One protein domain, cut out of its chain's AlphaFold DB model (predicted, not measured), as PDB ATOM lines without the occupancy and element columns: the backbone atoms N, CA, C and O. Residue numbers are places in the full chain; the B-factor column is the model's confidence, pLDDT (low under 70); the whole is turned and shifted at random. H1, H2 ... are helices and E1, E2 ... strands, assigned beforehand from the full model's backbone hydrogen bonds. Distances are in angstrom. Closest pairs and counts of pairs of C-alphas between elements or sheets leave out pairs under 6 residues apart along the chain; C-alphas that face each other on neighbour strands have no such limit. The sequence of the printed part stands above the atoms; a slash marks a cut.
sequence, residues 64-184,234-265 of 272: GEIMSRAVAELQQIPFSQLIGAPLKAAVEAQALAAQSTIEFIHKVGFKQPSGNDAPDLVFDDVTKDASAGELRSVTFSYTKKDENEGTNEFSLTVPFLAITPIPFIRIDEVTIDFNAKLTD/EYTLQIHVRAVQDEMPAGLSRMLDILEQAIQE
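This is residues 64 to 184 and 234 to 265 of the 272 residues of the protein "DUF2589 domain-containing protein" of Streptomyces phyllanthi (UniProt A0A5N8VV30). What shape does the model make? It is a long, thin rod: the long helix H2 runs along much of it, the two-stranded ribbon E3 and E4 runs loosely alongside residues 79 to 98 of H2, and H1 prolongs the rod at one end. At the other end the hairpin E1 and E2 has H4 over it, and H3 sits at the junction with the last residues of H2; within the long link from H2 to E1, residues 124 to 129 stick out sideways from the rod as a loop. What is it made of? The printed part has 153 residues, with four named helices and four named strands in the order H1, H2, E1, E2, H3, E3, E4, H4; the class is mixed and both sheets, E1 - E2 and E3 - E4, are antiparallel. How spread out is it? It is extended, with a radius of gyration of the C-alphas of 27.2 A and spans of 95 by 47 by 20 A.

What stands by the first helices? H1, residues 64 to 74, is apart from H2, residues 79 to 109. The closest C-alphas of H2 and E3, residues 170 to 181, are those of Gln 94 and Arg 170, 6.5 A apart; H2 and E4, residues 234 to 244, are near each other. How do the strands pair? E1, residues 137 to 145, and E2, residues 151 to 159, form an antiparallel hairpin at 158 degrees, with N 140 and O 156 within hydrogen-bond range at 2.8 A. E3 and E4 are antiparallel at 168 degrees, with N 177 and O 238 at 2.9 A. What meets at the junction? H3, residues 160 to 163, touches H2, whose residues 105 to 109 alone take part, with the C-alphas of Gly 109 and Leu 161 closest at 5.4 A. H3 also touches H4, residues 250 to 262, through residues 250 to 255 of H4 alone; the closest C-alphas, of Ile 163 and Leu 252, are 4.3 A apart. The closest C-alphas of E1 and H4 are those of Lys 144 and Ala 262, 5.5 A apart. Are the helix backbones in order? Every O i to N i+4 pair is within hydrogen-bond range in H1 and H4, and 26 of 27 are in H2; H3 is too short for such a pair.

Where does the printed part begin? H1 starts at C-alpha 64, (221.061, 223.614, 397.217). Which elements are long? H2 measures 44.4 A and ends at C-alpha 109, (249.067, 254.092, 450.893); E3 measures 33.3 A and E4 32.6 A. Where is the last element? H4 ends at C-alpha 262, (271.530, 267.505, 445.477).

How large is it? The two C-alphas farthest apart, of Glu 65 and Asn 148, are 95.7 A apart. Where are the breaks and long links? Residues 185 to 233 are not printed, and C-alphas 184 and 234 are 10.7 A apart across this cut; the link from H2 to E1, 27 residues, is long. Where is confidence low? The mean pLDDT of the printed part is 74.2, and 55 residues are under 70, among them 113 to 126 and 234 to 248.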
ATOM      1  N   GLY A  64     222.091 223.214 396.247       59.59
ATOM      2  CA  GLY A  64     221.061 223.614 397.217       59.59
ATOM      3  C   GLY A  64     221.072 222.744 398.480       59.59
ATOM      4  O   GLY A  64     220.925 223.240 399.602       59.59
ATOM      5  N   GLU A  65     221.333 221.448 398.318       62.62
ATOM      6  CA  GLU A  65     221.450 220.504 399.425       62.62
ATOM      7  C   GLU A  65     222.732 220.717 400.252       62.62
ATOM      8  O   GLU A  65     222.670 220.743 401.481       62.62
ATOM      9  N   ILE A  66     223.879 220.969 399.614       62.28
ATOM     10  CA  ILE A  66     225.142 221.279 400.309       62.28
ATOM     11  C   ILE A  66     225.038 222.601 401.085       62.28
ATOM     12  O   ILE A  66     225.493 222.679 402.226       62.28
ATOM     13  N   MET A  67     224.383 223.619 400.517       61.25
ATOM     14  CA  MET A  67     224.167 224.900 401.196       61.25
ATOM     15  C   MET A  67     223.228 224.756 402.401       61.25
ATOM     16  O   MET A  67     223.526 225.288 403.469       61.25
ATOM     17  N   SER A  68     222.132 223.996 402.285       70.06
ATOM     18  CA  SER A  68     221.218 223.773 403.419       70.06
ATOM     19  C   SER A  68     221.869 222.972 404.555       70.06
ATOM     20  O   SER A  68     221.646 223.271 405.730       70.06
ATOM     21  N   ARG A  69     222.747 222.014 404.226       65.62
ATOM     22  CA  ARG A  69     223.527 221.237 405.203       65.62
ATOM     23  C   ARG A  69     224.618 222.063 405.877       65.62
ATOM     24  O   ARG A  69     224.727 222.016 407.098       65.62
ATOM     25  N   ALA A  70     225.369 222.868 405.126       65.94
ATOM     26  CA  ALA A  70     226.359 223.780 405.697       65.94
ATOM     27  C   ALA A  70     225.707 224.782 406.663       65.94
ATOM     28  O   ALA A  70     226.220 225.015 407.755       65.94
ATOM     29  N   VAL A  71     224.528 225.307 406.315       69.94
ATOM     30  CA  VAL A  71     223.736 226.168 407.206       69.94
ATOM     31  C   VAL A  71     223.298 225.415 408.469       69.94
ATOM     32  O   VAL A  71     223.431 225.948 409.569       69.94
ATOM     33  N   ALA A  72     222.846 224.163 408.352       68.31
ATOM     34  CA  ALA A  72     222.461 223.339 409.503       68.31
ATOM     35  C   ALA A  72     223.648 222.944 410.409       68.31
ATOM     36  O   ALA A  72     223.463 222.720 411.606       68.31
ATOM     37  N   GLU A  73     224.862 222.843 409.865       66.19
ATOM     38  CA  GLU A  73     226.088 222.572 410.627       66.19
ATOM     39  C   GLU A  73     226.636 223.830 411.304       66.19
ATOM     40  O   GLU A  73     227.011 223.771 412.474       66.19
ATOM     41  N   LEU A  74     226.590 224.987 410.635       67.94
ATOM     42  CA  LEU A  74     226.902 226.278 411.256       67.94
ATOM     43  C   LEU A  74     225.944 226.599 412.413       67.94
ATOM     44  O   LEU A  74     226.376 227.119 413.436       67.94
ATOM     45  N   GLN A  75     224.664 226.229 412.302       69.56
ATOM     46  CA  GLN A  75     223.684 226.372 413.390       69.56
ATOM     47  C   GLN A  75     223.981 225.490 414.616       69.56
ATOM     48  O   GLN A  75     223.487 225.783 415.703       69.56
ATOM     49  N   GLN A  76     224.772 224.419 414.471       72.19
ATOM     50  CA  GLN A  76     225.169 223.549 415.587       72.19
ATOM     51  C   GLN A  76     226.388 224.079 416.349       72.19
ATOM     52  O   GLN A  76     226.696 223.559 417.422       72.19
ATOM     53  N   ILE A  77     227.081 225.097 415.828       73.56
ATOM     54  CA  ILE A  77     228.206 225.722 416.519       73.56
ATOM     55  C   ILE A  77     227.643 226.580 417.663       73.56
ATOM     56  O   ILE A  77     226.882 227.517 417.410       73.56
ATOM     57  N   PRO A  78     228.013 226.315 418.930       69.50
ATOM     58  CA  PRO A  78     227.545 227.099 420.066       69.50
ATOM     59  C   PRO A  78     228.304 228.436 420.144       69.50
ATOM     60  O   PRO A  78     229.082 228.673 421.069       69.50
ATOM     61  N   PHE A  79     228.072 229.333 419.177       75.62
ATOM     62  CA  PHE A  79     228.724 230.647 419.094       75.62
ATOM     63  C   PHE A  79     228.551 231.464 420.375       75.62
ATOM     64  O   PHE A  79     229.488 232.120 420.820       75.62
ATOM     65  N   SER A  80     227.389 231.355 421.024       73.81
ATOM     66  CA  SER A  80     227.138 232.022 422.302       73.81
ATOM     67  C   SER A  80     228.131 231.607 423.389       73.81
ATOM     68  O   SER A  80     228.509 232.445 424.197       73.81
ATOM     69  N   GLN A  81     228.553 230.342 423.431       79.44
ATOM     70  CA  GLN A  81     229.513 229.871 424.428       79.44
ATOM     71  C   GLN A  81     230.953 230.163 423.994       79.44
ATOM     72  O   GLN A  81     231.752 230.600 424.817       79.44
ATOM     73  N   LEU A  82     231.264 229.985 422.704       73.38
ATOM     74  CA  LEU A  82     232.594 230.250 422.141       73.38
ATOM     75  C   LEU A  82     232.999 231.727 422.217       73.38
ATOM     76  O   LEU A  82     234.177 232.022 422.375       73.38
ATOM     77  N   ILE A  83     232.033 232.640 422.129       76.94
ATOM     78  CA  ILE A  83     232.264 234.087 422.222       76.94
ATOM     79  C   ILE A  83     231.979 234.580 423.646       76.94
ATOM     80  O   ILE A  83     232.730 235.380 424.200       76.94
ATOM     81  N   GLY A  84     230.913 234.078 424.274       79.12
ATOM     82  CA  GLY A  84     230.475 234.550 425.584       79.12
ATOM     83  C   GLY A  84     231.419 234.177 426.724       79.12
ATOM     84  O   GLY A  84     231.618 234.994 427.618       79.12
ATOM     85  N   ALA A  85     232.028 232.985 426.705       81.56
ATOM     86  CA  ALA A  85     232.927 232.576 427.784       81.56
ATOM     87  C   ALA A  85     234.222 233.416 427.832       81.56
ATOM     88  O   ALA A  85     234.536 233.915 428.914       81.56
ATOM     89  N   PRO A  86     234.933 233.670 426.710       80.56
ATOM     90  CA  PRO A  86     236.078 234.584 426.709       80.56
ATOM     91  C   PRO A  86     235.717 236.021 427.100       80.56
ATOM     92  O   PRO A  86     236.438 236.634 427.882       80.56
ATOM     93  N   LEU A  87     234.585 236.549 426.614       80.75
ATOM     94  CA  LEU A  87     234.138 237.897 426.986       80.75
ATOM     95  C   LEU A  87     233.815 238.000 428.480       80.75
ATOM     96  O   LEU A  87     234.222 238.958 429.133       80.75
ATOM     97  N   LYS A  88     233.136 236.997 429.045       83.94
ATOM     98  CA  LYS A  88     232.856 236.933 430.483       83.94
ATOM     99  C   LYS A  88     234.149 236.873 431.301       83.94
ATOM    100  O   LYS A  88     234.295 237.640 432.249       83.94
ATOM    101  N   ALA A  89     235.096 236.023 430.904       83.88
ATOM    102  CA  ALA A  89     236.391 235.908 431.571       83.88
ATOM    103  C   ALA A  89     237.189 237.222 431.521       83.88
ATOM    104  O   ALA A  89     237.818 237.591 432.508       83.88
ATOM    105  N   ALA A  90     237.133 237.957 430.404       81.38
ATOM    106  CA  ALA A  90     237.775 239.264 430.285       81.38
ATOM    107  C   ALA A  90     237.179 240.295 431.262       81.38
ATOM    108  O   ALA A  90     237.928 241.015 431.923       81.38
ATOM    109  N   VAL A  91     235.849 240.335 431.407       82.56
ATOM    110  CA  VAL A  91     235.169 241.229 432.364       82.56
ATOM    111  C   VAL A  91     235.517 240.868 433.809       82.56
ATOM    112  O   VAL A  91     235.850 241.748 434.601       82.56
ATOM    113  N   GLU A  92     235.492 239.579 434.157       84.81
ATOM    114  CA  GLU A  92     235.884 239.109 435.492       84.81
ATOM    115  C   GLU A  92     237.352 239.444 435.797       84.81
ATOM    116  O   GLU A  92     237.664 239.946 436.878       84.81
ATOM    117  N   ALA A  93     238.253 239.257 434.828       83.31
ATOM    118  CA  ALA A  93     239.660 239.617 434.965       83.31
ATOM    119  C   ALA A  93     239.866 241.129 435.157       83.31
ATOM    120  O   ALA A  93     240.676 241.525 435.994       83.31
ATOM    121  N   GLN A  94     239.125 241.982 434.440       83.62
ATOM    122  CA  GLN A  94     239.166 243.434 434.647       83.62
ATOM    123  C   GLN A  94     238.663 243.836 436.040       83.62
ATOM    124  O   GLN A  94     239.261 244.704 436.676       83.62
ATOM    125  N   ALA A  95     237.602 243.197 436.540       84.38
ATOM    126  CA  ALA A  95     237.093 243.457 437.886       84.38
ATOM    127  C   ALA A  95     238.123 243.078 438.965       84.38
ATOM    128  O   ALA A  95     238.399 243.878 439.860       84.38
ATOM    129  N   LEU A  96     238.746 241.900 438.845       84.81
ATOM    130  CA  LEU A  96     239.807 241.453 439.755       84.81
ATOM    131  C   LEU A  96     241.045 242.357 439.687       84.81
ATOM    132  O   LEU A  96     241.634 242.679 440.719       84.81
ATOM    133  N   ALA A  97     241.422 242.807 438.488       82.50
ATOM    134  CA  ALA A  97     242.503 243.768 438.310       82.50
ATOM    135  C   ALA A  97     242.220 245.070 439.073       82.50
ATOM    136  O   ALA A  97     243.050 245.493 439.876       82.50
ATOM    137  N   ALA A  98     241.026 245.648 438.902       83.81
ATOM    138  CA  ALA A  98     240.617 246.864 439.603       83.81
ATOM    139  C   ALA A  98     240.612 246.689 441.132       83.81
ATOM    140  O   ALA A  98     241.111 247.554 441.854       83.81
ATOM    141  N   GLN A  99     240.113 245.553 441.633       83.12
ATOM    142  CA  GLN A  99     240.154 245.231 443.063       83.12
ATOM    143  C   GLN A  99     241.591 245.161 443.585       83.12
ATOM    144  O   GLN A  99     241.896 245.768 444.609       83.12
ATOM    145  N   SER A 100     242.500 244.507 442.855       84.44
ATOM    146  CA  SER A 100     243.907 244.405 443.256       84.44
ATOM    147  C   SER A 100     244.611 245.767 443.320       84.44
ATOM    148  O   SER A 100     245.395 246.012 444.238       84.44
ATOM    149  N   THR A 101     244.289 246.682 442.398       84.50
ATOM    150  CA  THR A 101     244.788 248.062 442.408       84.50
ATOM    151  C   THR A 101     244.310 248.806 443.653       84.50
ATOM    152  O   THR A 101     245.101 249.464 444.329       84.50
ATOM    153  N   ILE A 102     243.027 248.679 443.993       83.00
ATOM    154  CA  ILE A 102     242.437 249.336 445.166       83.00
ATOM    155  C   ILE A 102     243.033 248.761 446.452       83.00
ATOM    156  O   ILE A 102     243.492 249.515 447.307       83.00
ATOM    157  N   GLU A 103     243.126 247.436 446.572       82.75
ATOM    158  CA  GLU A 103     243.778 246.791 447.714       82.75
ATOM    159  C   GLU A 103     245.230 247.233 447.887       82.75
ATOM    160  O   GLU A 103     245.680 247.450 449.015       82.75
ATOM    161  N   PHE A 104     245.968 247.365 446.784       85.88
ATOM    162  CA  PHE A 104     247.330 247.874 446.813       85.88
ATOM    163  C   PHE A 104     247.360 249.291 447.386       85.88
ATOM    164  O   PHE A 104     248.097 249.543 448.339       85.88
ATOM    165  N   ILE A 105     246.517 250.190 446.870       85.62
ATOM    166  CA  ILE A 105     246.403 251.571 447.357       85.62
ATOM    167  C   ILE A 105     246.084 251.599 448.856       85.62
ATOM    168  O   ILE A 105     246.738 252.331 449.595       85.62
ATOM    169  N   HIS A 106     245.154 250.769 449.329       80.94
ATOM    170  CA  HIS A 106     244.801 250.705 450.748       80.94
ATOM    171  C   HIS A 106     245.953 250.203 451.626       80.94
ATOM    172  O   HIS A 106     246.345 250.868 452.585       80.94
ATOM    173  N   LYS A 107     246.533 249.045 451.288       82.00
ATOM    174  CA  LYS A 107     247.588 248.396 452.090       82.00
ATOM    175  C   LYS A 107     248.878 249.216 452.124       82.00
ATOM    176  O   LYS A 107     249.592 249.250 453.132       82.00
ATOM    177  N   VAL A 108     249.204 249.850 451.003       83.75
ATOM    178  CA  VAL A 108     250.476 250.543 450.809       83.75
ATOM    179  C   VAL A 108     250.367 252.022 451.161       83.75
ATOM    180  O   VAL A 108     251.278 252.567 451.790       83.75
ATOM    181  N   GLY A 109     249.254 252.653 450.799       83.88
ATOM    182  CA  GLY A 109     249.067 254.092 450.893       83.88
ATOM    183  C   GLY A 109     248.640 254.612 452.251       83.88
ATOM    184  O   GLY A 109     248.918 255.771 452.535       83.88
ATOM    185  N   PHE A 110     248.040 253.788 453.108       86.12
ATOM    186  CA  PHE A 110     247.539 254.234 454.406       86.12
ATOM    187  C   PHE A 110     248.197 253.481 455.563       86.12
ATOM    188  O   PHE A 110     248.713 252.367 455.424       86.12
ATOM    189  N   LYS A 111     248.243 254.126 456.728       83.06
ATOM    190  CA  LYS A 111     248.668 253.504 457.980       83.06
ATOM    191  C   LYS A 111     247.581 252.538 458.429       83.06
ATOM    192  O   LYS A 111     246.399 252.869 458.412       83.06
ATOM    193  N   GLN A 112     247.993 251.342 458.836       72.69
ATOM    194  CA  GLN A 112     247.057 250.349 459.336       72.69
ATOM    195  C   GLN A 112     246.534 250.805 460.707       72.69
ATOM    196  O   GLN A 112     247.349 251.244 461.525       72.69
ATOM    197  N   PRO A 113     245.214 250.752 460.964       66.12
ATOM    198  CA  PRO A 113     244.680 251.068 462.280       66.12
ATOM    199  C   PRO A 113     245.309 250.138 463.326       66.12
ATOM    200  O   PRO A 113     245.420 248.929 463.127       66.12
ATOM    201  N   SER A 114     245.779 250.710 464.431       57.25
ATOM    202  CA  SER A 114     246.376 249.953 465.532       57.25
ATOM    203  C   SER A 114     245.277 249.206 466.302       57.25
ATOM    204  O   SER A 114     244.628 249.804 467.155       57.25
ATOM    205  N   GLY A 115     245.055 247.916 466.018       62.88
ATOM    206  CA  GLY A 115     244.047 247.089 466.700       62.88
ATOM    207  C   GLY A 115     243.697 245.791 465.958       62.88
ATOM    208  O   GLY A 115     244.307 245.471 464.942       62.88
ATOM    209  N   ASN A 116     242.702 245.047 466.461       59.41
ATOM    210  CA  ASN A 116     242.093 243.891 465.771       59.41
ATOM    211  C   ASN A 116     241.144 244.309 464.628       59.41
ATOM    212  O   ASN A 116     240.485 243.457 464.031       59.41
ATOM    213  N   ASP A 117     241.055 245.605 464.340       59.69
ATOM    214  CA  ASP A 117     240.189 246.144 463.305       59.69
ATOM    215  C   ASP A 117     240.870 245.941 461.948       59.69
ATOM    216  O   ASP A 117     241.924 246.515 461.654       59.69
ATOM    217  N   ALA A 118     240.294 245.058 461.132       58.62
ATOM    218  CA  ALA A 118     240.695 244.911 459.742       58.62
ATOM    219  C   ALA A 118     240.597 246.280 459.039       58.62
ATOM    220  O   ALA A 118     239.732 247.081 459.400       58.62
ATOM    221  N   PRO A 119     241.488 246.590 458.075       58.72
ATOM    222  CA  PRO A 119     241.362 247.818 457.297       58.72
ATOM    223  C   PRO A 119     239.950 247.893 456.707       58.72
ATOM    224  O   PRO A 119     239.519 246.923 456.095       58.72
ATOM    225  N   ASP A 120     239.258 249.018 456.914       61.12
ATOM    226  CA  ASP A 120     237.952 249.309 456.316       61.12
ATOM    227  C   ASP A 120     238.150 249.394 454.800       61.12
ATOM    228  O   ASP A 120     238.623 250.399 454.255       61.12
ATOM    229  N   LEU A 121     237.950 248.264 454.123       63.44
ATOM    230  CA  LEU A 121     238.050 248.203 452.680       63.44
ATOM    231  C   LEU A 121     236.794 248.871 452.128       63.44
ATOM    232  O   LEU A 121     235.688 248.592 452.577       63.44
ATOM    233  N   VAL A 122     236.954 249.705 451.098       63.47
ATOM    234  CA  VAL A 122     235.874 250.467 450.425       63.47
ATOM    235  C   VAL A 122     234.669 249.601 450.006       63.47
ATOM    236  O   VAL A 122     233.604 250.122 449.689       63.47
ATOM    237  N   PHE A 123     234.820 248.278 450.002       63.62
ATOM    238  CA  PHE A 123     233.809 247.316 449.585       63.62
ATOM    239  C   PHE A 123     233.042 246.635 450.727       63.62
ATOM    240  O   PHE A 123     232.089 245.917 450.431       63.62
ATOM    241  N   ASP A 124     233.422 246.832 451.992       66.62
ATOM    242  CA  ASP A 124     232.821 246.093 453.110       66.62
ATOM    243  C   ASP A 124     231.434 246.636 453.505       66.62
ATOM    244  O   ASP A 124     230.554 245.860 453.881       66.62
ATOM    245  N   ASP A 125     231.187 247.944 453.358       67.62
ATOM    246  CA  ASP A 125     229.883 248.565 453.635       67.62
ATOM    247  C   ASP A 125     229.480 249.569 452.543       67.62
ATOM    248  O   ASP A 125     229.875 250.732 452.544       67.62
ATOM    249  N   VAL A 126     228.621 249.126 451.619       67.31
ATOM    250  CA  VAL A 126     228.130 249.921 450.472       67.31
ATOM    251  C   VAL A 126     227.195 251.074 450.882       67.31
ATOM    252  O   VAL A 126     226.733 251.830 450.028       67.31
ATOM    253  N   THR A 127     226.855 251.185 452.170       71.94
ATOM    254  CA  THR A 127     225.915 252.190 452.694       71.94
ATOM    255  C   THR A 127     226.586 253.309 453.486       71.94
ATOM    256  O   THR A 127     225.907 254.264 453.869       71.94
ATOM    257  N   LYS A 128     227.901 253.218 453.718       66.38
ATOM    258  CA  LYS A 128     228.687 254.225 454.436       66.38
ATOM    259  C   LYS A 128     229.712 254.883 453.522       66.38
ATOM    260  O   LYS A 128     230.249 254.257 452.614       66.38
ATOM    261  N   ASP A 129     230.010 256.147 453.807       62.09
ATOM    262  CA  ASP A 129     231.151 256.823 453.200       62.09
ATOM    263  C   ASP A 129     232.441 256.160 453.697       62.09
ATOM    264  O   ASP A 129     232.688 256.091 454.904       62.09
ATOM    265  N   ALA A 130     233.261 255.669 452.770       60.88
ATOM    266  CA  ALA A 130     234.524 255.029 453.108       60.88
ATOM    267  C   ALA A 130     235.522 256.060 453.662       60.88
ATOM    268  O   ALA A 130     235.832 257.061 453.007       60.88
ATOM    269  N   SER A 131     236.065 255.807 454.855       65.44
ATOM    270  CA  SER A 131     237.166 256.594 455.417       65.44
ATOM    271  C   SER A 131     238.491 255.905 455.107       65.44
ATOM    272  O   SER A 131     238.796 254.849 455.651       65.44
ATOM    273  N   ALA A 132     239.304 256.504 454.235       63.94
ATOM    274  CA  ALA A 132     240.530 255.872 453.741       63.94
ATOM    275  C   ALA A 132     241.658 255.740 454.792       63.94
ATOM    276  O   ALA A 132     242.620 255.010 454.570       63.94
ATOM    277  N   GLY A 133     241.546 256.409 455.945       73.50
ATOM    278  CA  GLY A 133     242.556 256.390 457.009       73.50
ATOM    279  C   GLY A 133     243.678 257.423 456.830       73.50
ATOM    280  O   GLY A 133     243.605 258.326 455.997       73.50
ATOM    281  N   GLU A 134     244.724 257.324 457.657       82.25
ATOM    282  CA  GLU A 134     245.855 258.264 457.632       82.25
ATOM    283  C   GLU A 134     246.879 257.875 456.554       82.25
ATOM    284  O   GLU A 134     247.344 256.737 456.512       82.25
ATOM    285  N   LEU A 135     247.272 258.821 455.697       84.69
ATOM    286  CA  LEU A 135     248.207 258.580 454.596       84.69
ATOM    287  C   LEU A 135     249.617 258.222 455.104       84.69
ATOM    288  O   LEU A 135     250.211 258.916 455.935       84.69
ATOM    289  N   ARG A 136     250.199 257.153 454.560       87.62
ATOM    290  CA  ARG A 136     251.588 256.758 454.801       87.62
ATOM    291  C   ARG A 136     252.515 257.630 453.954       87.62
ATOM    292  O   ARG A 136     252.413 257.660 452.729       87.62
ATOM    293  N   SER A 137     253.449 258.310 454.614       90.19
ATOM    294  CA  SER A 137     254.468 259.149 453.973       90.19
ATOM    295  C   SER A 137     255.869 258.675 454.350       90.19
ATOM    296  O   SER A 137     256.060 258.106 455.425       90.19
ATOM    297  N   VAL A 138     256.835 258.910 453.465       87.75
ATOM    298  CA  VAL A 138     258.261 258.671 453.698       87.75
ATOM    299  C   VAL A 138     258.968 260.014 453.768       87.75
ATOM    300  O   VAL A 138     258.718 260.898 452.950       87.75
ATOM    301  N   THR A 139     259.843 260.156 454.753       90.00
ATOM    302  CA  THR A 139     260.659 261.351 454.947       90.00
ATOM    303  C   THR A 139     262.100 261.034 454.575       90.00
ATOM    304  O   THR A 139     262.691 260.097 455.107       90.00
ATOM    305  N   PHE A 140     262.656 261.821 453.662       85.56
ATOM    306  CA  PHE A 140     264.050 261.768 453.243       85.56
ATOM    307  C   PHE A 140     264.789 262.971 453.819       85.56
ATOM    308  O   PHE A 140     264.271 264.085 453.768       85.56
ATOM    309  N   SER A 141     266.003 262.763 454.319       88.06
ATOM    310  CA  SER A 141     266.916 263.849 454.681       88.06
ATOM    311  C   SER A 141     268.052 263.903 453.669       88.06
ATOM    312  O   SER A 141     268.607 262.865 453.307       88.06
ATOM    313  N   TYR A 142     268.386 265.096 453.191       84.12
ATOM    314  CA  TYR A 142     269.476 265.318 452.244       84.12
ATOM    315  C   TYR A 142     270.153 266.656 452.526       84.12
ATOM    316  O   TYR A 142     269.563 267.550 453.125       84.12
ATOM    317  N   THR A 143     271.403 266.804 452.101       84.00
ATOM    318  CA  THR A 143     272.145 268.060 452.251       84.00
ATOM    319  C   THR A 143     272.270 268.758 450.906       84.00
ATOM    320  O   THR A 143     272.562 268.128 449.891       84.00
ATOM    321  N   LYS A 144     272.033 270.069 450.882       82.19
ATOM    322  CA  LYS A 144     272.163 270.911 449.687       82.19
ATOM    323  C   LYS A 144     272.824 272.232 450.079       82.19
ATOM    324  O   LYS A 144     272.700 272.677 451.219       82.19
ATOM    325  N   LYS A 145     273.539 272.854 449.140       80.12
ATOM    326  CA  LYS A 145     273.989 274.240 449.304       80.12
ATOM    327  C   LYS A 145     272.789 275.183 449.240       80.12
ATOM    328  O   LYS A 145     272.015 275.141 448.284       80.12
ATOM    329  N   ASP A 146     272.637 275.991 450.274       75.44
ATOM    330  CA  ASP A 146     271.644 277.059 450.349       75.44
ATOM    331  C   ASP A 146     272.045 278.252 449.456       75.44
ATOM    332  O   ASP A 146     273.167 278.309 448.949       75.44
ATOM    333  N   GLU A 147     271.150 279.227 449.290       78.44
ATOM    334  CA  GLU A 147     271.372 280.489 448.565       78.44
ATOM    335  C   GLU A 147     272.614 281.255 449.066       78.44
ATOM    336  O   GLU A 147     273.186 282.063 448.341       78.44
ATOM    337  N   ASN A 148     273.069 280.951 450.285       78.00
ATOM    338  CA  ASN A 148     274.250 281.522 450.932       78.00
ATOM    339  C   ASN A 148     275.534 280.676 450.772       78.00
ATOM    340  O   ASN A 148     276.481 280.864 451.530       78.00
ATOM    341  N   GLU A 149     275.555 279.691 449.866       74.12
ATOM    342  CA  GLU A 149     276.652 278.724 449.635       74.12
ATOM    343  C   GLU A 149     277.014 277.812 450.829       74.12
ATOM    344  O   GLU A 149     277.900 276.959 450.725       74.12
ATOM    345  N   GLY A 150     276.296 277.928 451.951       77.44
ATOM    346  CA  GLY A 150     276.415 277.047 453.110       77.44
ATOM    347  C   GLY A 150     275.730 275.696 452.885       77.44
ATOM    348  O   GLY A 150     274.620 275.632 452.356       77.44
ATOM    349  N   THR A 151     276.380 274.605 453.294       81.00
ATOM    350  CA  THR A 151     275.785 273.260 453.268       81.00
ATOM    351  C   THR A 151     274.790 273.117 454.414       81.00
ATOM    352  O   THR A 151     275.198 273.056 455.572       81.00
ATOM    353  N   ASN A 152     273.502 273.019 454.084       84.25
ATOM    354  CA  ASN A 152     272.419 272.845 455.049       84.25
ATOM    355  C   ASN A 152     271.710 271.499 454.840       84.25
ATOM    356  O   ASN A 152     271.671 270.963 453.728       84.25
ATOM    357  N   GLU A 153     271.161 270.943 455.922       87.12
ATOM    358  CA  GLU A 153     270.343 269.729 455.896       87.12
ATOM    359  C   GLU A 153     268.869 270.087 455.666       87.12
ATOM    360  O   GLU A 153     268.312 270.963 456.326       87.12
ATOM    361  N   PHE A 154     268.238 269.394 454.725       85.19
ATOM    362  CA  PHE A 154     266.845 269.557 454.341       85.19
ATOM    363  C   PHE A 154     266.100 268.237 454.508       85.19
ATOM    364  O   PHE A 154     266.652 267.158 454.293       85.19
ATOM    365  N   SER A 155     264.817 268.332 454.853       88.38
ATOM    366  CA  SER A 155     263.923 267.183 454.964       88.38
ATOM    367  C   SER A 155     262.784 267.294 453.953       88.38
ATOM    368  O   SER A 155     262.140 268.337 453.844       88.38
ATOM    369  N   LEU A 156     262.538 266.217 453.210       86.19
ATOM    370  CA  LEU A 156     261.476 266.097 452.220       86.19
ATOM    371  C   LEU A 156     260.546 264.951 452.612       86.19
ATOM    372  O   LEU A 156     260.936 263.785 452.577       86.19
ATOM    373  N   THR A 157     259.301 265.279 452.946       89.19
ATOM    374  CA  THR A 157     258.254 264.291 453.231       89.19
ATOM    375  C   THR A 157     257.361 264.121 452.010       89.19
ATOM    376  O   THR A 157     256.769 265.089 451.536       89.19
ATOM    377  N   VAL A 158     257.251 262.890 451.511       87.44
ATOM    378  CA  VAL A 158     256.476 262.545 450.312       87.44
ATOM    379  C   VAL A 158     255.499 261.411 450.634       87.44
ATOM    380  O   VAL A 158     255.904 260.423 451.255       87.44
ATOM    381  N   PRO A 159     254.226 261.495 450.208       89.81
ATOM    382  CA  PRO A 159     253.309 260.364 450.272       89.81
ATOM    383  C   PRO A 159     253.883 259.127 449.587       89.81
ATOM    384  O   PRO A 159     254.357 259.203 448.455       89.81
ATOM    385  N   PHE A 160     253.789 257.966 450.232       87.88
ATOM    386  CA  PHE A 160     254.393 256.747 449.700       87.88
ATOM    387  C   PHE A 160     253.775 256.329 448.355       87.88
ATOM    388  O   PHE A 160     254.489 255.879 447.460       87.88
ATOM    389  N   LEU A 161     252.474 256.577 448.155       88.81
ATOM    390  CA  LEU A 161     251.793 256.347 446.872       88.81
ATOM    391  C   LEU A 161     252.359 257.180 445.715       88.81
ATOM    392  O   LEU A 161     252.250 256.761 444.572       88.81
ATOM    393  N   ALA A 162     252.967 258.340 445.984       86.00
ATOM    394  CA  ALA A 162     253.495 259.198 444.925       86.00
ATOM    395  C   ALA A 162     254.791 258.645 444.310       86.00
ATOM    396  O   ALA A 162     255.109 258.951 443.162       86.00
ATOM    397  N   ILE A 163     255.530 257.830 445.068       85.69
ATOM    398  CA  ILE A 163     256.805 257.235 444.645       85.69
ATOM    399  C   ILE A 163     256.691 255.738 444.334       85.69
ATOM    400  O   ILE A 163     257.657 255.125 443.885       85.69
ATOM    401  N   THR A 164     255.522 255.144 444.575       84.81
ATOM    402  CA  THR A 164     255.296 253.711 444.393       84.81
ATOM    403  C   THR A 164     254.557 253.458 443.080       84.81
ATOM    404  O   THR A 164     253.483 254.025 442.885       84.81
ATOM    405  N   PRO A 165     255.069 252.584 442.196       82.31
ATOM    406  CA  PRO A 165     254.323 252.140 441.025       82.31
ATOM    407  C   PRO A 165     253.023 251.456 441.450       82.31
ATOM    408  O   PRO A 165     253.050 250.436 442.142       82.31
ATOM    409  N   ILE A 166     251.887 252.024 441.050       83.44
ATOM    410  CA  ILE A 166     250.576 251.442 441.332       83.44
ATOM    411  C   ILE A 166     250.282 250.418 440.228       83.44
ATOM    412  O   ILE A 166     250.244 250.787 439.055       83.44
ATOM    413  N   PRO A 167     250.079 249.132 440.562       74.06
ATOM    414  CA  PRO A 167     249.760 248.129 439.563       74.06
ATOM    415  C   PRO A 167     248.360 248.408 439.016       74.06
ATOM    416  O   PRO A 167     247.363 248.227 439.714       74.06
ATOM    417  N   PHE A 168     248.286 248.835 437.762       72.94
ATOM    418  CA  PHE A 168     247.041 248.949 437.018       72.94
ATOM    419  C   PHE A 168     247.195 248.171 435.718       72.94
ATOM    420  O   PHE A 168     248.010 248.513 434.864       72.94
ATOM    421  N   ILE A 169     246.442 247.080 435.598       77.12
ATOM    422  CA  ILE A 169     246.373 246.302 434.367       77.12
ATOM    423  C   ILE A 169     244.981 246.471 433.782       77.12
ATOM    424  O   ILE A 169     243.969 246.212 434.435       77.12
ATOM    425  N   ARG A 170     244.933 246.925 432.534       77.62
ATOM    426  CA  ARG A 170     243.694 247.054 431.776       77.62
ATOM    427  C   ARG A 170     243.788 246.174 430.544       77.62
ATOM    428  O   ARG A 170     244.786 246.198 429.825       77.62
ATOM    429  N   ILE A 171     242.727 245.413 430.300       77.62
ATOM    430  CA  ILE A 171     242.540 244.760 429.005       77.62
ATOM    431  C   ILE A 171     242.187 245.859 428.004       77.62
ATOM    432  O   ILE A 171     241.155 246.511 428.161       77.62
ATOM    433  N   ASP A 172     243.076 246.090 427.043       75.81
ATOM    434  CA  ASP A 172     242.922 247.125 426.019       75.81
ATOM    435  C   ASP A 172     242.185 246.566 424.800       75.81
ATOM    436  O   ASP A 172     241.236 247.168 424.304       75.81
ATOM    437  N   GLU A 173     242.557 245.355 424.382       75.00
ATOM    438  CA  GLU A 173     241.941 244.665 423.254       75.00
ATOM    439  C   GLU A 173     241.797 243.165 423.541       75.00
ATOM    440  O   GLU A 173     242.718 242.509 424.042       75.00
ATOM    441  N   VAL A 174     240.625 242.627 423.196       76.12
ATOM    442  CA  VAL A 174     240.360 241.188 423.134       76.12
ATOM    443  C   VAL A 174     240.000 240.853 421.696       76.12
ATOM    444  O   VAL A 174     238.926 241.224 421.222       76.12
ATOM    445  N   THR A 175     240.886 240.134 421.013       75.62
ATOM    446  CA  THR A 175     240.668 239.684 419.637       75.62
ATOM    447  C   THR A 175     240.318 238.200 419.663       75.62
ATOM    448  O   THR A 175     241.026 237.384 420.261       75.62
ATOM    449  N   ILE A 176     239.192 237.850 419.040       73.00
ATOM    450  CA  ILE A 176     238.697 236.475 418.968       73.00
ATOM    451  C   ILE A 176     238.717 236.048 417.504       73.00
ATOM    452  O   ILE A 176     237.874 236.483 416.720       73.00
ATOM    453  N   ASP A 177     239.647 235.160 417.161       74.31
ATOM    454  CA  ASP A 177     239.778 234.611 415.818       74.31
ATOM    455  C   ASP A 177     239.162 233.214 415.766       74.31
ATOM    456  O   ASP A 177     239.668 232.235 416.333       74.31
ATOM    457  N   PHE A 178     238.031 233.119 415.069       69.69
ATOM    458  CA  PHE A 178     237.313 231.869 414.875       69.69
ATOM    459  C   PHE A 178     237.556 231.320 413.470       69.69
ATOM    460  O   PHE A 178     237.032 231.841 412.487       69.69
ATOM    461  N   ASN A 179     238.322 230.230 413.379       69.38
ATOM    462  CA  ASN A 179     238.579 229.531 412.126       69.38
ATOM    463  C   ASN A 179     237.844 228.184 412.127       69.38
ATOM    464  O   ASN A 179     238.205 227.261 412.859       69.38
ATOM    465  N   ALA A 180     236.810 228.062 411.295       65.19
ATOM    466  CA  ALA A 180     236.057 226.824 411.121       65.19
ATOM    467  C   ALA A 180     236.342 226.201 409.756       65.19
ATOM    468  O   ALA A 180     236.040 226.796 408.720       65.19
ATOM    469  N   LYS A 181     236.872 224.977 409.752       61.72
ATOM    470  CA  LYS A 181     237.026 224.171 408.544       61.72
ATOM    471  C   LYS A 181     235.970 223.068 408.535       61.72
ATOM    472  O   LYS A 181     236.048 222.092 409.283       61.72
ATOM    473  N   LEU A 182     234.973 223.235 407.671       56.75
ATOM    474  CA  LEU A 182     233.901 222.263 407.492       56.75
ATOM    475  C   LEU A 182     234.363 221.143 406.553       56.75
ATOM    476  O   LEU A 182     234.541 221.373 405.359       56.75
ATOM    477  N   THR A 183     234.535 219.931 407.080       51.91
ATOM    478  CA  THR A 183     234.656 218.724 406.252       51.91
ATOM    479  C   THR A 183     233.458 217.830 406.572       51.91
ATOM    480  O   THR A 183     233.326 217.355 407.701       51.91
ATOM    481  N   ASP A 184     232.564 217.707 405.584       44.66
ATOM    482  CA  ASP A 184     231.255 217.024 405.592       44.66
ATOM    483  C   ASP A 184     231.275 215.687 406.301       44.66
ATOM    484  O   ASP A 184     232.192 214.977 405.906       44.66
ATOM    485  N   GLU A 234     237.384 220.288 411.739       55.88
ATOM    486  CA  GLU A 234     238.448 220.960 412.483       55.88
ATOM    487  C   GLU A 234     237.998 222.391 412.789       55.88
ATOM    488  O   GLU A 234     237.757 223.192 411.883       55.88
ATOM    489  N   TYR A 235     237.841 222.695 414.078       57.44
ATOM    490  CA  TYR A 235     237.523 224.030 414.575       57.44
ATOM    491  C   TYR A 235     238.712 224.521 415.395       57.44
ATOM    492  O   TYR A 235     239.062 223.907 416.403       57.44
ATOM    493  N   THR A 236     239.333 225.618 414.974       57.00
ATOM    494  CA  THR A 236     240.457 226.236 415.681       57.00
ATOM    495  C   THR A 236     240.001 227.584 416.233       57.00
ATOM    496  O   THR A 236     239.641 228.483 415.474       57.00
ATOM    497  N   LEU A 237     240.014 227.718 417.562       50.91
ATOM    498  CA  LEU A 237     239.755 228.973 418.268       50.91
ATOM    499  C   LEU A 237     241.091 229.559 418.726       50.91
ATOM    500  O   LEU A 237     241.801 228.917 419.500       50.91
ATOM    501  N   GLN A 238     241.420 230.759 418.259       52.38
ATOM    502  CA  GLN A 238     242.581 231.512 418.729       52.38
ATOM    503  C   GLN A 238     242.078 232.743 419.484       52.38
ATOM    504  O   GLN A 238     241.208 233.471 419.005       52.38
ATOM    505  N   ILE A 239     242.576 232.932 420.705       52.97
ATOM    506  CA  ILE A 239     242.217 234.061 421.565       52.97
ATOM    507  C   ILE A 239     243.490 234.863 421.793       52.97
ATOM    508  O   ILE A 239     244.437 234.358 422.399       52.97
ATOM    509  N   HIS A 240     243.497 236.110 421.333       59.81
ATOM    510  CA  HIS A 240     244.578 237.052 421.585       59.81
ATOM    511  C   HIS A 240     244.102 238.080 422.612       59.81
ATOM    512  O   HIS A 240     243.064 238.720 422.444       59.81
ATOM    513  N   VAL A 241     244.859 238.232 423.698       56.31
ATOM    514  CA  VAL A 241     244.580 239.225 424.741       56.31
ATOM    515  C   VAL A 241     245.754 240.188 424.796       56.31
ATOM    516  O   VAL A 241     246.877 239.777 425.099       56.31
ATOM    517  N   ARG A 242     245.501 241.467 424.511       59.38
ATOM    518  CA  ARG A 242     246.493 242.532 424.663       59.38
ATOM    519  C   ARG A 242     246.219 243.285 425.961       59.38
ATOM    520  O   ARG A 242     245.230 244.006 426.090       59.38
ATOM    521  N   ALA A 243     247.119 243.112 426.921       58.78
ATOM    522  CA  ALA A 243     247.154 243.892 428.151       58.78
ATOM    523  C   ALA A 243     248.271 244.937 428.059       58.78
ATOM    524  O   ALA A 243     249.340 244.660 427.514       58.78
ATOM    525  N   VAL A 244     248.016 246.134 428.581       61.53
ATOM    526  CA  VAL A 244     248.991 247.234 428.623       61.53
ATOM    527  C   VAL A 244     249.348 247.522 430.083       61.53
ATOM    528  O   VAL A 244     248.508 247.357 430.969       61.53
ATOM    529  N   GLN A 245     250.601 247.919 430.319       59.22
ATOM    530  CA  GLN A 245     251.129 248.339 431.620       59.22
ATOM    531  C   GLN A 245     251.508 249.830 431.583       59.22
ATOM    532  O   GLN A 245     251.770 250.371 430.510       59.22
ATOM    533  N   ASP A 246     251.519 250.461 432.758       62.62
ATOM    534  CA  ASP A 246     251.708 251.901 432.956       62.62
ATOM    535  C   ASP A 246     253.180 252.370 433.078       62.62
ATOM    536  O   ASP A 246     254.103 251.559 433.221       62.62
ATOM    537  N   GLU A 247     253.370 253.694 433.025       64.69
ATOM    538  CA  GLU A 247     254.645 254.440 433.043       64.69
ATOM    539  C   GLU A 247     255.141 254.793 434.474       64.69
ATOM    540  O   GLU A 247     254.469 254.540 435.477       64.69
ATOM    541  N   MET A 248     256.357 255.348 434.605       69.81
ATOM    542  CA  MET A 248     256.956 255.746 435.890       69.81
ATOM    543  C   MET A 248     256.089 256.783 436.641       69.81
ATOM    544  O   MET A 248     255.684 257.782 436.044       69.81
ATOM    545  N   PRO A 249     255.860 256.629 437.964       78.69
ATOM    546  CA  PRO A 249     255.077 257.591 438.738       78.69
ATOM    547  C   PRO A 249     255.693 258.995 438.756       78.69
ATOM    548  O   PRO A 249     256.879 259.165 439.040       78.69
ATOM    549  N   ALA A 250     254.862 260.023 438.570       77.12
ATOM    550  CA  ALA A 250     255.303 261.421 438.523       77.12
ATOM    551  C   ALA A 250     255.931 261.941 439.836       77.12
ATOM    552  O   ALA A 250     256.721 262.883 439.830       77.12
ATOM    553  N   GLY A 251     255.578 261.363 440.990       77.81
ATOM    554  CA  GLY A 251     256.221 261.724 442.257       77.81
ATOM    555  C   GLY A 251     257.625 261.136 442.382       77.81
ATOM    556  O   GLY A 251     258.513 261.791 442.927       77.81
ATOM    557  N   LEU A 252     257.842 259.938 441.830       78.12
ATOM    558  CA  LEU A 252     259.163 259.324 441.757       78.12
ATOM    559  C   LEU A 252     260.082 260.122 440.828       78.12
ATOM    560  O   LEU A 252     261.205 260.411 441.226       78.12
ATOM    561  N   SER A 253     259.610 260.543 439.649       81.56
ATOM    562  CA  SER A 253     260.425 261.366 438.741       81.56
ATOM    563  C   SER A 253     260.865 262.671 439.406       81.56
ATOM    564  O   SER A 253     262.052 262.963 439.467       81.56
ATOM    565  N   ARG A 254     259.935 263.385 440.051       82.31
ATOM    566  CA  ARG A 254     260.252 264.627 440.768       82.31
ATOM    567  C   ARG A 254     261.215 264.422 441.940       82.31
ATOM    568  O   ARG A 254     262.002 265.312 442.249       82.31
ATOM    569  N   MET A 255     261.147 263.276 442.619       77.88
ATOM    570  CA  MET A 255     262.111 262.927 443.663       77.88
ATOM    571  C   MET A 255     263.508 262.723 443.073       77.88
ATOM    572  O   MET A 255     264.475 263.234 443.634       77.88
ATOM    573  N   LEU A 256     263.614 262.012 441.948       83.62
ATOM    574  CA  LEU A 256     264.882 261.815 441.248       83.62
ATOM    575  C   LEU A 256     265.474 263.154 440.785       83.62
ATOM    576  O   LEU A 256     266.656 263.378 441.022       83.62
ATOM    577  N   ASP A 257     264.652 264.075 440.272       84.00
ATOM    578  CA  ASP A 257     265.092 265.423 439.880       84.00
ATOM    579  C   ASP A 257     265.674 266.214 441.071       84.00
ATOM    580  O   ASP A 257     266.691 266.899 440.952       84.00
ATOM    581  N   ILE A 258     265.038 266.135 442.249       82.12
ATOM    582  CA  ILE A 258     265.524 266.806 443.468       82.12
ATOM    583  C   ILE A 258     266.839 266.181 443.941       82.12
ATOM    584  O   ILE A 258     267.747 266.901 444.357       82.12
ATOM    585  N   LEU A 259     266.941 264.851 443.890       78.19
ATOM    586  CA  LEU A 259     268.157 264.139 444.272       78.19
ATOM    587  C   LEU A 259     269.311 264.443 443.319       78.19
ATOM    588  O   LEU A 259     270.420 264.657 443.794       78.19
ATOM    589  N   GLU A 260     269.060 264.531 442.012       81.12
ATOM    590  CA  GLU A 260     270.053 264.944 441.019       81.12
ATOM    591  C   GLU A 260     270.600 266.342 441.333       81.12
ATOM    592  O   GLU A 260     271.812 266.532 441.399       81.12
ATOM    593  N   GLN A 261     269.728 267.302 441.654       76.31
ATOM    594  CA  GLN A 261     270.142 268.648 442.071       76.31
ATOM    595  C   GLN A 261     270.911 268.681 443.402       76.31
ATOM    596  O   GLN A 261     271.567 269.681 443.708       76.31
ATOM    597  N   ALA A 262     270.794 267.637 444.225       73.25
ATOM    598  CA  ALA A 262     271.530 267.505 445.477       73.25
ATOM    599  C   ALA A 262     272.911 266.847 445.293       73.25
ATOM    600  O   ALA A 262     273.733 266.909 446.211       73.25
ATOM    601  N   ILE A 263     273.202 266.245 444.131       72.75
ATOM    602  CA  ILE A 263     274.523 265.678 443.833       72.75
ATOM    603  C   ILE A 263     275.534 266.824 443.719       72.75
ATOM    604  O   ILE A 263     275.425 267.698 442.863       72.75
ATOM    605  N   GLN A 264     276.541 266.822 444.596       65.50
ATOM    606  CA  GLN A 264     277.659 267.762 444.536       65.50
ATOM    607  C   GLN A 264     278.832 267.118 443.796       65.50
ATOM    608  O   GLN A 264     279.354 266.089 444.229       65.50
ATOM    609  N   GLU A 265     279.286 267.741 442.711       60.59
ATOM    610  CA  GLU A 265     280.551 267.379 442.073       60.59
ATOM    611  C   GLU A 265     281.712 267.812 442.977       60.59
ATOM    612  O   GLU A 265     281.888 268.999 443.266       60.59
TER     613      GLU A 265